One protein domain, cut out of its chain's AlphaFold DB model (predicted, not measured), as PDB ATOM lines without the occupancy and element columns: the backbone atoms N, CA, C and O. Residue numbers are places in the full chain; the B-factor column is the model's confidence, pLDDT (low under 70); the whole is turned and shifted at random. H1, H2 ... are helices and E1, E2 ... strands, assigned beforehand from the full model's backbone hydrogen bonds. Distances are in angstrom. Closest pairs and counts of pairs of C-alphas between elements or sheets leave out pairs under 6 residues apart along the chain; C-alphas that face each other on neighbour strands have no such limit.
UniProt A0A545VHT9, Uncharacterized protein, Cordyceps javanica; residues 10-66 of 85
ATOM      1  N   ALA A  10     497.762 -24.184 660.409       88.69
ATOM      2  CA  ALA A  10     497.072 -22.892 660.393       88.69
ATOM      3  C   ALA A  10     496.920 -22.291 658.982       88.69
ATOM      4  O   ALA A  10     496.005 -21.509 658.744       88.69
ATOM      5  N   SER A  11     497.775 -22.672 658.029       91.56
ATOM      6  CA  SER A  11     497.706 -22.189 656.651       91.56
ATOM      7  C   SER A  11     496.485 -22.683 655.873       91.56
ATOM      8  O   SER A  11     496.114 -22.063 654.880       91.56
ATOM      9  N   GLN A  12     495.823 -23.750 656.333       92.81
ATOM     10  CA  GLN A  12     494.561 -24.224 655.753       92.81
ATOM     11  C   GLN A  12     493.456 -23.163 655.857       92.81
ATOM     12  O   GLN A  12     492.565 -23.111 655.013       92.81
ATOM     13  N   LEU A  13     493.544 -22.259 656.841       92.25
ATOM     14  CA  LEU A  13     492.637 -21.120 656.956       92.25
ATOM     15  C   LEU A  13     492.681 -20.225 655.708       92.25
ATOM     16  O   LEU A  13     491.647 -19.713 655.288       92.25
ATOM     17  N   PHE A  14     493.851 -20.050 655.093       93.00
ATOM     18  CA  PHE A  14     493.999 -19.201 653.912       93.00
ATOM     19  C   PHE A  14     493.293 -19.773 652.683       93.00
ATOM     20  O   PHE A  14     492.794 -18.996 651.872       93.00
ATOM     21  N   ASP A  15     493.177 -21.099 652.576       92.12
ATOM     22  CA  ASP A  15     492.375 -21.739 651.530       92.12
ATOM     23  C   ASP A  15     490.889 -21.452 651.715       92.12
ATOM     24  O   ASP A  15     490.225 -21.032 650.768       92.12
ATOM     25  N   VAL A  16     490.391 -21.589 652.948       91.81
ATOM     26  CA  VAL A  16     488.992 -21.293 653.283       91.81
ATOM     27  C   VAL A  16     488.675 -19.820 653.024       91.81
ATOM     28  O   VAL A  16     487.641 -19.504 652.440       91.81
ATOM     29  N   ILE A  17     489.570 -18.901 653.403       88.81
ATOM     30  CA  ILE A  17     489.401 -17.473 653.103       88.81
ATOM     31  C   ILE A  17     489.378 -17.256 651.584       88.81
ATOM     32  O   ILE A  17     488.500 -16.559 651.085       88.81
ATOM     33  N   ASN A  18     490.295 -17.869 650.832       89.19
ATOM     34  CA  ASN A  18     490.352 -17.717 649.378       89.19
ATOM     35  C   ASN A  18     489.085 -18.234 648.680       89.19
ATOM     36  O   ASN A  18     488.595 -17.611 647.736       89.19
ATOM     37  N   GLU A  19     488.536 -19.349 649.159       89.88
ATOM     38  CA  GLU A  19     487.264 -19.904 648.701       89.88
ATOM     39  C   GLU A  19     486.110 -18.944 649.002       89.88
ATOM     40  O   GLU A  19     485.389 -18.551 648.086       89.88
ATOM     41  N   LYS A  20     485.995 -18.449 650.240       86.19
ATOM     42  CA  LYS A  20     484.923 -17.513 650.627       86.19
ATOM     43  C   LYS A  20     484.978 -16.194 649.869       86.19
ATOM     44  O   LYS A  20     483.930 -15.671 649.486       86.19
ATOM     45  N   LEU A  21     486.183 -15.686 649.613       82.75
ATOM     46  CA  LEU A  21     486.389 -14.506 648.778       82.75
ATOM     47  C   LEU A  21     486.035 -14.766 647.302       82.75
ATOM     48  O   LEU A  21     485.722 -13.836 646.557       82.75
ATOM     49  N   SER A  22     486.089 -16.025 646.858       80.81
ATOM     50  CA  SER A  22     485.731 -16.431 645.496       80.81
ATOM     51  C   SER A  22     484.232 -16.661 645.306       80.81
ATOM     52  O   SER A  22     483.724 -16.354 644.231       80.81
ATOM     53  N   GLU A  23     483.534 -17.151 646.331       80.12
ATOM     54  CA  GLU A  23     482.093 -17.435 646.306       80.12
ATOM     55  C   GLU A  23     481.224 -16.172 646.434       80.12
ATOM     56  O   GLU A  23     480.197 -16.060 645.767       80.12
ATOM     57  N   ASN A  24     481.626 -15.201 647.263       67.12
ATOM     58  CA  ASN A  24     480.773 -14.068 647.648       67.12
ATOM     59  C   ASN A  24     481.107 -12.785 646.881       67.12
ATOM     60  O   ASN A  24     481.475 -11.767 647.465       67.12
ATOM     61  N   SER A  25     480.990 -12.815 645.553       69.38
ATOM     62  CA  SER A  25     481.502 -11.743 644.691       69.38
ATOM     63  C   SER A  25     480.927 -10.346 644.955       69.38
ATOM     64  O   SER A  25     481.610  -9.375 644.645       69.38
ATOM     65  N   GLU A  26     479.704 -10.214 645.481       77.38
ATOM     66  CA  GLU A  26     479.078  -8.906 645.747       77.38
ATOM     67  C   GLU A  26     479.560  -8.278 647.056       77.38
ATOM     68  O   GLU A  26     480.107  -7.178 647.016       77.38
ATOM     69  N   GLU A  27     479.472  -8.993 648.183       74.56
ATOM     70  CA  GLU A  27     480.008  -8.521 649.470       74.56
ATOM     71  C   GLU A  27     481.520  -8.290 649.401       74.56
ATOM     72  O   GLU A  27     482.030  -7.299 649.919       74.56
ATOM     73  N   VAL A  28     482.242  -9.165 648.698       72.81
ATOM     74  CA  VAL A  28     483.689  -9.039 648.495       72.81
ATOM     75  C   VAL A  28     484.008  -7.871 647.568       72.81
ATOM     76  O   VAL A  28     484.937  -7.127 647.853       72.81
ATOM     77  N   ARG A  29     483.233  -7.633 646.499       71.75
ATOM     78  CA  ARG A  29     483.393  -6.423 645.669       71.75
ATOM     79  C   ARG A  29     483.169  -5.157 646.471       71.75
ATOM     80  O   ARG A  29     483.894  -4.187 646.267       71.75
ATOM     81  N   ASP A  30     482.134  -5.132 647.296       78.75
ATOM     82  CA  ASP A  30     481.778  -3.943 648.056       78.75
ATOM     83  C   ASP A  30     482.800  -3.703 649.168       78.75
ATOM     84  O   ASP A  30     483.210  -2.561 649.381       78.75
ATOM     85  N   ALA A  31     483.318  -4.769 649.785       70.19
ATOM     86  CA  ALA A  31     484.492  -4.700 650.639       70.19
ATOM     87  C   ALA A  31     485.715  -4.200 649.862       70.19
ATOM     88  O   ALA A  31     486.374  -3.298 650.345       70.19
ATOM     89  N   ILE A  32     486.011  -4.676 648.650       72.44
ATOM     90  CA  ILE A  32     487.181  -4.211 647.880       72.44
ATOM     91  C   ILE A  32     487.074  -2.736 647.492       72.44
ATOM     92  O   ILE A  32     488.033  -1.979 647.586       72.44
ATOM     93  N   LYS A  33     485.882  -2.293 647.086       73.12
ATOM     94  CA  LYS A  33     485.638  -0.891 646.723       73.12
ATOM     95  C   LYS A  33     485.761   0.054 647.914       73.12
ATOM     96  O   LYS A  33     486.198   1.186 647.739       73.12
ATOM     97  N   ASN A  34     485.345  -0.392 649.099       75.06
ATOM     98  CA  ASN A  34     485.318   0.440 650.303       75.06
ATOM     99  C   ASN A  34     486.516   0.204 651.237       75.06
ATOM    100  O   ASN A  34     486.771   1.017 652.123       75.06
ATOM    101  N   SER A  35     487.259  -0.887 651.056       65.44
ATOM    102  CA  SER A  35     488.414  -1.262 651.867       65.44
ATOM    103  C   SER A  35     489.674  -1.225 651.010       65.44
ATOM    104  O   SER A  35     489.913  -2.053 650.144       65.44
ATOM    105  N   ASN A  36     490.547  -0.263 651.295       69.44
ATOM    106  CA  ASN A  36     491.894  -0.204 650.725       69.44
ATOM    107  C   ASN A  36     492.845  -1.161 651.482       69.44
ATOM    108  O   ASN A  36     493.972  -0.806 651.829       69.44
ATOM    109  N   GLY A  37     492.354  -2.354 651.825       78.31
ATOM    110  CA  GLY A  37     492.995  -3.275 652.757       78.31
ATOM    111  C   GLY A  37     493.964  -4.223 652.065       78.31
ATOM    112  O   GLY A  37     493.570  -5.012 651.210       78.31
ATOM    113  N   PHE A  38     495.228  -4.187 652.474       86.00
ATOM    114  CA  PHE A  38     496.217  -5.191 652.107       86.00
ATOM    115  C   PHE A  38     496.841  -5.743 653.387       86.00
ATOM    116  O   PHE A  38     497.465  -4.999 654.146       86.00
ATOM    117  N   PHE A  39     496.643  -7.034 653.645       86.75
ATOM    118  CA  PHE A  39     497.058  -7.670 654.893       86.75
ATOM    119  C   PHE A  39     498.099  -8.739 654.606       86.75
ATOM    120  O   PHE A  39     497.788  -9.718 653.937       86.75
ATOM    121  N   ALA A  40     499.306  -8.572 655.137       90.50
ATOM    122  CA  ALA A  40     500.343  -9.596 655.108       90.50
ATOM    123  C   ALA A  40     500.369 -10.348 656.445       90.50
ATOM    124  O   ALA A  40     500.381  -9.739 657.516       90.50
ATOM    125  N   PHE A  41     500.398 -11.673 656.375       90.38
ATOM    126  CA  PHE A  41     500.452 -12.581 657.510       90.38
ATOM    127  C   PHE A  41     501.723 -13.416 657.430       90.38
ATOM    128  O   PHE A  41     501.956 -14.115 656.446       90.38
ATOM    129  N   THR A  42     502.508 -13.398 658.500       91.88
ATOM    130  CA  THR A  42     503.637 -14.312 658.693       91.88
ATOM    131  C   THR A  42     503.251 -15.314 659.768       91.88
ATOM    132  O   THR A  42     502.998 -14.925 660.908       91.88
ATOM    133  N   ILE A  43     503.210 -16.602 659.427       90.19
ATOM    134  CA  ILE A  43     502.963 -17.668 660.404       90.19
ATOM    135  C   ILE A  43     504.267 -18.400 660.668       90.19
ATOM    136  O   ILE A  43     504.917 -18.888 659.745       90.19
ATOM    137  N   ARG A  44     504.610 -18.515 661.952       90.81
ATOM    138  CA  ARG A  44     505.680 -19.379 662.443       90.81
ATOM    139  C   ARG A  44     505.066 -20.593 663.132       90.81
ATOM    140  O   ARG A  44     504.344 -20.443 664.114       90.81
ATOM    141  N   GLY A  45     505.359 -21.777 662.615       84.00
ATOM    142  CA  GLY A  45     504.987 -23.053 663.215       84.00
ATOM    143  C   GLY A  45     505.946 -23.484 664.318       84.00
ATOM    144  O   GLY A  45     507.056 -22.967 664.462       84.00
ATOM    145  N   ASN A  46     505.527 -24.487 665.084       80.56
ATOM    146  CA  ASN A  46     506.256 -24.967 666.260       80.56
ATOM    147  C   ASN A  46     507.623 -25.592 665.922       80.56
ATOM    148  O   ASN A  46     508.504 -25.624 666.773       80.56
ATOM    149  N   SER A  47     507.815 -26.061 664.687       84.38
ATOM    150  CA  SER A  47     509.075 -26.619 664.176       84.38
ATOM    151  C   SER A  47     510.070 -25.557 663.686       84.38
ATOM    152  O   SER A  47     511.111 -25.901 663.137       84.38
ATOM    153  N   GLY A  48     509.753 -24.264 663.833       84.81
ATOM    154  CA  GLY A  48     510.563 -23.161 663.307       84.81
ATOM    155  C   GLY A  48     510.287 -22.826 661.837       84.81
ATOM    156  O   GLY A  48     510.775 -21.806 661.348       84.81
ATOM    157  N   VAL A  49     509.456 -23.619 661.149       88.12
ATOM    158  CA  VAL A  49     508.974 -23.314 659.795       88.12
ATOM    159  C   VAL A  49     508.225 -21.984 659.827       88.12
ATOM    160  O   VAL A  49     507.297 -21.804 660.611       88.12
ATOM    161  N   THR A  50     508.649 -21.040 658.991       91.00
ATOM    162  CA  THR A  50     508.011 -19.729 658.844       91.00
ATOM    163  C   THR A  50     507.627 -19.541 657.389       91.00
ATOM    164  O   THR A  50     508.423 -19.840 656.503       91.00
ATOM    165  N   ASP A  51     506.419 -19.054 657.149       92.31
ATOM    166  CA  ASP A  51     505.907 -18.824 655.802       92.31
ATOM    167  C   ASP A  51     504.951 -17.623 655.806       92.31
ATOM    168  O   ASP A  51     504.492 -17.174 656.865       92.31
ATOM    169  N   ASN A  52     504.695 -17.075 654.622       92.50
ATOM    170  CA  ASN A  52     504.007 -15.806 654.436       92.50
ATOM    171  C   ASN A  52     502.797 -15.954 653.508       92.50
ATOM    172  O   ASN A  52     502.833 -16.686 652.515       92.50
ATOM    173  N   TRP A  53     501.751 -15.193 653.808       93.25
ATOM    174  CA  TRP A  53     500.539 -15.056 653.007       93.25
ATOM    175  C   TRP A  53     500.103 -13.602 652.968       93.25
ATOM    176  O   TRP A  53     500.423 -12.826 653.867       93.25
ATOM    177  N   HIS A  54     499.314 -13.247 651.966       92.12
ATOM    178  CA  HIS A  54     498.644 -11.961 651.924       92.12
ATOM    179  C   HIS A  54     497.185 -12.109 651.516       92.12
ATOM    180  O   HIS A  54     496.839 -12.966 650.705       92.12
ATOM    181  N   VAL A  55     496.340 -11.243 652.065       89.25
ATOM    182  CA  VAL A  55     494.947 -11.066 651.663       89.25
ATOM    183  C   VAL A  55     494.845  -9.700 650.999       89.25
ATOM    184  O   VAL A  55     494.998  -8.666 651.658       89.25
ATOM    185  N   ASP A  56     494.622  -9.707 649.688       85.81
ATOM    186  CA  ASP A  56     494.430  -8.492 648.908       85.81
ATOM    187  C   ASP A  56     492.941  -8.185 648.790       85.81
ATOM    188  O   ASP A  56     492.229  -8.812 648.003       85.81
ATOM    189  N   LEU A  57     492.489  -7.203 649.565       85.31
ATOM    190  CA  LEU A  57     491.167  -6.604 649.421       85.31
ATOM    191  C   LEU A  57     491.236  -5.266 648.683       85.31
ATOM    192  O   LEU A  57     490.203  -4.660 648.481       85.31
ATOM    193  N   MET A  58     492.407  -4.787 648.261       79.88
ATOM    194  CA  MET A  58     492.503  -3.532 647.515       79.88
ATOM    195  C   MET A  58     492.269  -3.740 646.014       79.88
ATOM    196  O   MET A  58     491.762  -2.835 645.354       79.88
ATOM    197  N   SER A  59     492.663  -4.889 645.451       77.25
ATOM    198  CA  SER A  59     492.536  -5.120 644.006       77.25
ATOM    199  C   SER A  59     491.767  -6.381 643.626       77.25
ATOM    200  O   SER A  59     490.676  -6.269 643.067       77.25
ATOM    201  N   VAL A  60     492.296  -7.573 643.911       77.56
ATOM    202  CA  VAL A  60     491.754  -8.816 643.331       77.56
ATOM    203  C   VAL A  60     490.724  -9.495 644.237       77.56
ATOM    204  O   VAL A  60     489.896 -10.262 643.750       77.56
ATOM    205  N   GLY A  61     490.753  -9.240 645.550       82.69
ATOM    206  CA  GLY A  61     489.889  -9.954 646.493       82.69
ATOM    207  C   GLY A  61     490.304 -11.405 646.667       82.69
ATOM    208  O   GLY A  61     489.465 -12.299 646.567       82.69
ATOM    209  N   ARG A  62     491.602 -11.676 646.797       87.19
ATOM    210  CA  ARG A  62     492.142 -13.042 646.812       87.19
ATOM    211  C   ARG A  62     493.247 -13.179 647.841       87.19
ATOM    212  O   ARG A  62     493.845 -12.194 648.277       87.19
ATOM    213  N   VAL A  63     493.506 -14.426 648.213       90.88
ATOM    214  CA  VAL A  63     494.637 -14.777 649.066       90.88
ATOM    215  C   VAL A  63     495.774 -15.290 648.199       90.88
ATOM    216  O   VAL A  63     495.555 -16.100 647.296       90.88
ATOM    217  N   GLY A  64     496.988 -14.840 648.488       89.12
ATOM    218  CA  GLY A  64     498.202 -15.309 647.835       89.12
ATOM    219  C   GLY A  64     499.285 -15.699 648.835       89.12
ATOM    220  O   GLY A  64     499.215 -15.386 650.024       89.12
ATOM    221  N   LYS A  65     500.302 -16.406 648.337       90.19
ATOM    222  CA  LYS A  65     501.539 -16.696 649.076       90.19
ATOM    223  C   LYS A  65     502.452 -15.468 649.093       90.19
ATOM    224  O   LYS A  65     502.375 -14.620 648.204       90.19
ATOM    225  N   GLY A  66     503.342 -15.401 650.078       88.12
ATOM    226  CA  GLY A  66     504.276 -14.293 650.258       88.12
ATOM    227  C   GLY A  66     503.626 -13.068 650.903       88.12
ATOM    228  O   GLY A  66     502.412 -13.010 651.086       88.12
TER     229      GLY A  66
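Overview. This is residues 10 to 66 of the 85 residues of an uncharacterized protein of Cordyceps javanica (UniProt A0A545VHT9). A small, three-stranded antiparallel sheet, E1 E2 E3, has one helix, H1, running along its strands over one face, with no named helix over the other. The second helix, H2, turns off about perpendicular to H1 and makes one end of the elongated whole; the turn of the hairpin E1 and E2 makes the other end. The printed part has 57 residues, with two named helices and then three named strands in the order H1 H2 E1 E2 E3; the sheet's order is E1 - E2 - E3, and the class is mixed, helices and strands. It is only just loose, close to compact, with a radius of gyration of the C-alphas of 12.4 A, and spans 39 by 20 by 12 A.

Arrangement. Start at residue 10, where H1, residues 10 to 23, begins. H2, residues 25 to 34, is close to H1 but not clearly touching: the closest C-alphas, of Leu 21 and Val 28, are 6.1 A apart, and the lines stand about perpendicular at 80 degrees. Then come E1, residues 38 to 44, E2, residues 50 to 56, and E3, residues 62 to 65, a meander, each strand the antiparallel neighbour of the one before. E1 and E2 form a hairpin at 162 degrees; look for N 41 and O 53, 2.8 A apart and within hydrogen-bond range. E2 and E3 form a hairpin at 157 degrees, with N 54 and O 64 within range at 2.9 A. E2 is the inner strand; E1 and E3 are edge strands. H1 is on the sheet, making two layers, a helix on one face of a sheet, at a height over the sheet of 8.9 A. It lies over E2 and only just over E3, where 3 of its C-alphas fall, and runs along the strands, at 15 degrees to E2 on the local plane. Its closest C-alphas to E3 are those of Asn 18 and Val 63, 5.2 A apart. H2 is not on the sheet; it is apart from E3 and only just apart from E2, the closest C-alphas being 8.5 A apart. In H2 every O i to N i+4 pair is within hydrogen-bond range; in H1, 8 of 10 are.

Along the chain. Find C-alpha 10 at (497.072, -22.892, 660.393); from there H1 runs 21.3 A to C-alpha 23. H2 covers 13.9 A from C-alpha 25 to C-alpha 34. Find C-alpha 38 at (496.217, -5.191, 652.107), where E1 begins its 19.9 A to C-alpha 44. E2 runs 20.2 A from C-alpha 50 to C-alpha 56. E3 covers 10.3 A and ends at C-alpha 65, (501.539, -16.696, 649.076).

Size, cuts and confidence. The two C-alphas farthest apart are those of Glu 26 and Ser 47, 39.4 A. The printed part has no cut, and its four links between named elements are tight. The mean pLDDT of the printed part is 84.0; look at residues 24 to 25 and 35 to 36 for values under 70.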